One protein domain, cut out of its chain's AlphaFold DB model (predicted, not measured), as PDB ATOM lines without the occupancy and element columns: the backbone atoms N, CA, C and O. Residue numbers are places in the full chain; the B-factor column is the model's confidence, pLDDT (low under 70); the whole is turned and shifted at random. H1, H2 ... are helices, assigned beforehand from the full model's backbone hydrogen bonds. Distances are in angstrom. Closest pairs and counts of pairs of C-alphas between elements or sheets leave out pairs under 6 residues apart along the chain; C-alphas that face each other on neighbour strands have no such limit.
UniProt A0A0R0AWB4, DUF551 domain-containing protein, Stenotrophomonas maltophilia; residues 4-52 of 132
ATOM      1  N   GLU A   4       3.133  66.503 107.175       82.88
ATOM      2  CA  GLU A   4       2.160  65.432 106.914       82.88
ATOM      3  C   GLU A   4       2.218  64.944 105.461       82.88
ATOM      4  O   GLU A   4       2.269  63.742 105.218       82.88
ATOM      5  N   SER A   5       2.308  65.856 104.485       86.00
ATOM      6  CA  SER A   5       2.460  65.465 103.075       86.00
ATOM      7  C   SER A   5       3.795  64.762 102.791       86.00
ATOM      8  O   SER A   5       3.852  63.862 101.956       86.00
ATOM      9  N   ILE A   6       4.866  65.132 103.505       88.25
ATOM     10  CA  ILE A   6       6.186  64.497 103.379       88.25
ATOM     11  C   ILE A   6       6.168  63.090 103.985       88.25
ATOM     12  O   ILE A   6       6.687  62.162 103.369       88.25
ATOM     13  N   GLU A   7       5.544  62.910 105.152       90.88
ATOM     14  CA  GLU A   7       5.378  61.590 105.772       90.88
ATOM     15  C   GLU A   7       4.533  60.662 104.892       90.88
ATOM     16  O   GLU A   7       4.935  59.531 104.619       90.88
ATOM     17  N   GLN A   8       3.396  61.150 104.389       90.19
ATOM     18  CA  GLN A   8       2.541  60.380 103.487       90.19
ATOM     19  C   GLN A   8       3.318  59.929 102.244       90.19
ATOM     20  O   GLN A   8       3.279  58.755 101.869       90.19
ATOM     21  N   ARG A   9       4.112  60.828 101.650       91.31
ATOM     22  CA  ARG A   9       4.947  60.483 100.499       91.31
ATOM     23  C   ARG A   9       6.053  59.482 100.844       91.31
ATOM     24  O   ARG A   9       6.349  58.602 100.035       91.31
ATOM     25  N   ALA A  10       6.657  59.586 102.028       93.12
ATOM     26  CA  ALA A  10       7.638  58.617 102.514       93.12
ATOM     27  C   ALA A  10       7.023  57.211 102.634       93.12
ATOM     28  O   ALA A  10       7.606  56.240 102.148       93.12
ATOM     29  N   ARG A  11       5.812  57.111 103.198       93.94
ATOM     30  CA  ARG A  11       5.060  55.850 103.325       93.94
ATOM     31  C   ARG A  11       4.750  55.222 101.972       93.94
ATOM     32  O   ARG A  11       4.947  54.023 101.787       93.94
ATOM     33  N   GLU A  12       4.321  56.028 101.006       93.56
ATOM     34  CA  GLU A  12       4.059  55.563  99.641       93.56
ATOM     35  C   GLU A  12       5.310  55.007  98.960       93.56
ATOM     36  O   GLU A  12       5.253  53.926  98.371       93.56
ATOM     37  N   LEU A  13       6.443  55.709  99.063       94.31
ATOM     38  CA  LEU A  13       7.712  55.262  98.484       94.31
ATOM     39  C   LEU A  13       8.184  53.947  99.109       94.31
ATOM     40  O   LEU A  13       8.612  53.044  98.386       94.31
ATOM     41  N   LEU A  14       8.066  53.810 100.432       94.44
ATOM     42  CA  LEU A  14       8.394  52.564 101.117       94.44
ATOM     43  C   LEU A  14       7.477  51.421 100.656       94.44
ATOM     44  O   LEU A  14       7.966  50.347 100.304       94.44
ATOM     45  N   ALA A  15       6.169  51.672 100.547       94.19
ATOM     46  CA  ALA A  15       5.204  50.697 100.039       94.19
ATOM     47  C   ALA A  15       5.487  50.286  98.580       94.19
ATOM     48  O   ALA A  15       5.352  49.117  98.214       94.19
ATOM     49  N   GLU A  16       5.889  51.223  97.718       94.69
ATOM     50  CA  GLU A  16       6.309  50.923  96.345       94.69
ATOM     51  C   GLU A  16       7.557  50.035  96.305       94.69
ATOM     52  O   GLU A  16       7.601  49.079  95.524       94.69
ATOM     53  N   CYS A  17       8.558  50.325  97.138       94.00
ATOM     54  CA  CYS A  17       9.756  49.498  97.267       94.00
ATOM     55  C   CYS A  17       9.411  48.088  97.761       94.00
ATOM     56  O   CYS A  17       9.830  47.115  97.134       94.00
ATOM     57  N   ALA A  18       8.579  47.975  98.799       93.81
ATOM     58  CA  ALA A  18       8.089  46.706  99.334       93.81
ATOM     59  C   ALA A  18       7.374  45.860  98.264       93.81
ATOM     60  O   ALA A  18       7.672  44.675  98.098       93.81
ATOM     61  N   ARG A  19       6.508  46.475  97.442       95.00
ATOM     62  CA  ARG A  19       5.873  45.792  96.299       95.00
ATOM     63  C   ARG A  19       6.894  45.265  95.290       95.00
ATOM     64  O   ARG A  19       6.758  44.134  94.831       95.00
ATOM     65  N   LYS A  20       7.923  46.053  94.953       95.56
ATOM     66  CA  LYS A  20       8.963  45.661  93.979       95.56
ATOM     67  C   LYS A  20       9.802  44.473  94.448       95.56
ATOM     68  O   LYS A  20      10.242  43.692  93.610       95.56
ATOM     69  N   ILE A  21      10.004  44.326  95.756       95.88
ATOM     70  CA  ILE A  21      10.751  43.203  96.343       95.88
ATOM     71  C   ILE A  21       9.860  42.004  96.711       95.88
ATOM     72  O   ILE A  21      10.340  41.058  97.327       95.88
ATOM     73  N   GLY A  22       8.577  42.022  96.330       94.94
ATOM     74  CA  GLY A  22       7.658  40.906  96.558       94.94
ATOM     75  C   GLY A  22       7.103  40.814  97.981       94.94
ATOM     76  O   GLY A  22       6.781  39.717  98.420       94.94
ATOM     77  N   GLN A  23       6.973  41.942  98.690       93.56
ATOM     78  CA  GLN A  23       6.375  42.020 100.031       93.56
ATOM     79  C   GLN A  23       5.079  42.861 100.034       93.56
ATOM     80  O   GLN A  23       5.063  43.994 100.528       93.56
ATOM     81  N   PRO A  24       3.978  42.367  99.440       91.75
ATOM     82  CA  PRO A  24       2.739  43.132  99.308       91.75
ATOM     83  C   PRO A  24       2.004  43.366 100.639       91.75
ATOM     84  O   PRO A  24       1.369  44.409 100.790       91.75
ATOM     85  N   GLU A  25       2.102  42.457 101.612       90.00
ATOM     86  CA  GLU A  25       1.483  42.615 102.937       90.00
ATOM     87  C   GLU A  25       2.167  43.727 103.735       90.00
ATOM     88  O   GLU A  25       1.502  44.594 104.302       90.00
ATOM     89  N   TYR A  26       3.501  43.749 103.707       90.62
ATOM     90  CA  TYR A  26       4.291  44.825 104.298       90.62
ATOM     91  C   TYR A  26       4.010  46.167 103.609       90.62
ATOM     92  O   TYR A  26       3.778  47.175 104.271       90.62
ATOM     93  N   ALA A  27       3.911  46.176 102.274       91.56
ATOM     94  CA  ALA A  27       3.538  47.373 101.526       91.56
ATOM     95  C   ALA A  27       2.167  47.938 101.934       91.56
ATOM     96  O   ALA A  27       1.982  49.156 101.957       91.56
ATOM     97  N   TYR A  28       1.200  47.063 102.223       88.94
ATOM     98  CA  TYR A  28      -0.112  47.465 102.724       88.94
ATOM     99  C   TYR A  28      -0.009  48.059 104.135       88.94
ATOM    100  O   TYR A  28      -0.566  49.125 104.389       88.94
ATOM    101  N   HIS A  29       0.755  47.416 105.022       88.06
ATOM    102  CA  HIS A  29       0.972  47.869 106.396       88.06
ATOM    103  C   HIS A  29       1.516  49.307 106.465       88.06
ATOM    104  O   HIS A  29       0.879  50.182 107.057       88.06
ATOM    105  N   VAL A  30       2.638  49.576 105.790       88.88
ATOM    106  CA  VAL A  30       3.298  50.893 105.846       88.88
ATOM    107  C   VAL A  30       2.517  51.981 105.101       88.88
ATOM    108  O   VAL A  30       2.513  53.143 105.519       88.88
ATOM    109  N   GLY A  31       1.822  51.612 104.017       82.75
ATOM    110  CA  GLY A  31       1.103  52.538 103.139       82.75
ATOM    111  C   GLY A  31      -0.274  52.981 103.647       82.75
ATOM    112  O   GLY A  31      -0.732  54.056 103.270       82.75
ATOM    113  N   CYS A  32      -0.937  52.191 104.497       79.31
ATOM    114  CA  CYS A  32      -2.304  52.468 104.962       79.31
ATOM    115  C   CYS A  32      -2.386  53.176 106.328       79.31
ATOM    116  O   CYS A  32      -3.466  53.239 106.910       79.31
ATOM    117  N   GLY A  33      -1.273  53.709 106.842       70.25
ATOM    118  CA  GLY A  33      -1.263  54.428 108.124       70.25
ATOM    119  C   GLY A  33      -1.424  53.518 109.346       70.25
ATOM    120  O   GLY A  33      -1.903  53.975 110.381       70.25
ATOM    121  N   GLY A  34      -1.049  52.238 109.228       76.19
ATOM    122  CA  GLY A  34      -0.972  51.332 110.372       76.19
ATOM    123  C   GLY A  34       0.053  51.798 111.411       76.19
ATOM    124  O   GLY A  34       0.918  52.632 111.119       76.19
ATOM    125  N   GLU A  35      -0.052  51.258 112.628       82.50
ATOM    126  CA  GLU A  35       0.974  51.446 113.657       82.50
ATOM    127  C   GLU A  35       2.306  50.905 113.148       82.50
ATOM    128  O   GLU A  35       2.419  49.717 112.874       82.50
ATOM    129  N   LEU A  36       3.290  51.791 113.013       86.81
ATOM    130  CA  LEU A  36       4.626  51.443 112.553       86.81
ATOM    131  C   LEU A  36       5.448  50.904 113.719       86.81
ATOM    132  O   LEU A  36       5.475  51.523 114.791       86.81
ATOM    133  N   ASP A  37       6.168  49.810 113.495       89.69
ATOM    134  CA  ASP A  37       7.211  49.387 114.422       89.69
ATOM    135  C   ASP A  37       8.419  50.350 114.394       89.69
ATOM    136  O   ASP A  37       8.458  51.342 113.660       89.69
ATOM    137  N   LEU A  38       9.404  50.106 115.261       91.38
ATOM    138  CA  LEU A  38      10.573  50.985 115.384       91.38
ATOM    139  C   LEU A  38      11.427  51.024 114.108       91.38
ATOM    140  O   LEU A  38      12.072  52.037 113.834       91.38
ATOM    141  N   GLU A  39      11.449  49.934 113.346       91.44
ATOM    142  CA  GLU A  39      12.256  49.804 112.133       91.44
ATOM    143  C   GLU A  39      11.601  50.597 110.998       91.44
ATOM    144  O   GLU A  39      12.262  51.397 110.327       91.44
ATOM    145  N   ASP A  40      10.280  50.485 110.877       91.19
ATOM    146  CA  ASP A  40       9.465  51.277 109.967       91.19
ATOM    147  C   ASP A  40       9.546  52.771 110.270       91.19
ATOM    148  O   ASP A  40       9.717  53.580 109.357       91.19
ATOM    149  N   GLN A  41       9.471  53.159 111.546       91.69
ATOM    150  CA  GLN A  41       9.609  54.562 111.946       91.69
ATOM    151  C   GLN A  41      10.959  55.140 111.513       91.69
ATOM    152  O   GLN A  41      10.995  56.226 110.932       91.69
ATOM    153  N   ALA A  42      12.056  54.408 111.724       94.00
ATOM    154  CA  ALA A  42      13.392  54.850 111.331       94.00
ATOM    155  C   ALA A  42      13.548  54.970 109.802       94.00
ATOM    156  O   ALA A  42      14.171  55.914 109.300       94.00
ATOM    157  N   LEU A  43      12.959  54.041 109.040       93.69
ATOM    158  CA  LEU A  43      12.953  54.093 107.576       93.69
ATOM    159  C   LEU A  43      12.135  55.277 107.055       93.69
ATOM    160  O   LEU A  43      12.604  56.012 106.181       93.69
ATOM    161  N   ILE A  44      10.942  55.497 107.610       92.56
ATOM    162  CA  ILE A  44      10.093  56.636 107.259       92.56
ATOM    163  C   ILE A  44      10.785  57.950 107.608       92.56
ATOM    164  O   ILE A  44      10.839  58.830 106.754       92.56
ATOM    165  N   GLU A  45      11.386  58.083 108.790       92.94
ATOM    166  CA  GLU A  45      12.138  59.283 109.173       92.94
ATOM    167  C   GLU A  45      13.292  59.565 108.200       92.94
ATOM    168  O   GLU A  45      13.451  60.691 107.723       92.94
ATOM    169  N   THR A  46      14.045  58.531 107.817       93.75
ATOM    170  CA  THR A  46      15.132  58.652 106.832       93.75
ATOM    171  C   THR A  46      14.612  59.146 105.479       93.75
ATOM    172  O   THR A  46      15.201  60.040 104.863       93.75
ATOM    173  N   LEU A  47      13.481  58.607 105.018       93.00
ATOM    174  CA  LEU A  47      12.833  59.044 103.782       93.00
ATOM    175  C   LEU A  47      12.293  60.471 103.895       93.00
ATOM    176  O   LEU A  47      12.445  61.251 102.958       93.00
ATOM    177  N   MET A  48      11.717  60.852 105.035       92.00
ATOM    178  CA  MET A  48      11.263  62.220 105.277       92.00
ATOM    179  C   MET A  48      12.425  63.216 105.221       92.00
ATOM    180  O   MET A  48      12.281  64.276 104.610       92.00
ATOM    181  N   ILE A  49      13.587  62.882 105.792       88.81
ATOM    182  CA  ILE A  49      14.804  63.706 105.706       88.81
ATOM    183  C   ILE A  49      15.245  63.869 104.247       88.81
ATOM    184  O   ILE A  49      15.582  64.979 103.831       88.81
ATOM    185  N   ALA A  50      15.210  62.789 103.463       87.38
ATOM    186  CA  ALA A  50      15.571  62.815 102.046       87.38
ATOM    187  C   ALA A  50      14.565  63.599 101.179       87.38
ATOM    188  O   ALA A  50      14.949  64.214 100.186       87.38
ATOM    189  N   LEU A  51      13.282  63.581 101.545       86.44
ATOM    190  CA  LEU A  51      12.207  64.300 100.853       86.44
ATOM    191  C   LEU A  51      12.103  65.772 101.258       86.44
ATOM    192  O   LEU A  51      11.529  66.575 100.521       86.44
ATOM    193  N   THR A  52      12.617  66.130 102.434       85.94
ATOM    194  CA  THR A  52      12.602  67.510 102.912       85.94
ATOM    195  C   THR A  52      13.602  68.323 102.093       85.94
ATOM    196  O   THR A  52      14.776  67.961 102.057       85.94
TER     197      THR A  52
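What this domain is: This is residues 4 to 52 of the 132 residues of the protein "DUF551 domain-containing protein" of Stenotrophomonas maltophilia (UniProt A0A0R0AWB4). A short helical hairpin makes one part of this small domain: the long helix H1 runs out, and the shorter H2 folds back beside it, with Ala 27 next to Ala 15. The third helix, H3, packs on H1 at a steep angle, with Leu 47 closest to Ala 10. The printed part has 49 residues, with three named helices in the order H1, H2, H3 and no named strand; the class is all helix. The whole is compact, with a radius of gyration of the C-alphas of 9.8 A, and its C-alphas span 28 by 20 by 16 A.

Where its parts are: Find C-alpha 4 at (2.160, 65.432, 106.914); from there H1, residues 4 to 20, runs 24.6 A to C-alpha 20 at (8.963, 45.661, 93.979). Next look at residues 24 to 31, which form H2, 10.3 A long. H3, residues 38 to 51, runs 19.8 A and ends at C-alpha 51, at (12.207, 64.300, 100.853).

How they stand to each other: Begin at H1, which touches H2 in a helical hairpin; their closest C-alphas, those of Ala 15 and Ala 27, are 4.0 A apart. The two run opposite ways at a shallow tilt of 8 degrees. H1 also touches H3, and the closest C-alphas, those of Ala 10 and Leu 47, are 5.4 A apart. These two run opposite ways at a steep tilt of 68 degrees, only just short of about perpendicular. H2 and H3 are close but not clearly touching: their closest C-alphas, those of Val 30 and Asp 40, are 7.4 A apart. In H1, H2 and H3 every O i to N i+4 pair is within hydrogen-bond range.

The domain as a whole: Look at Gly 22 and Thr 52 for the two C-alphas farthest apart, 27.8 A. The printed part has no cut. The link from H1 to H2 is tight, with 3 residues, and that from H2 to H3 is short, with 6. The mean pLDDT of the printed part is 90.1, and no printed residue is under 70.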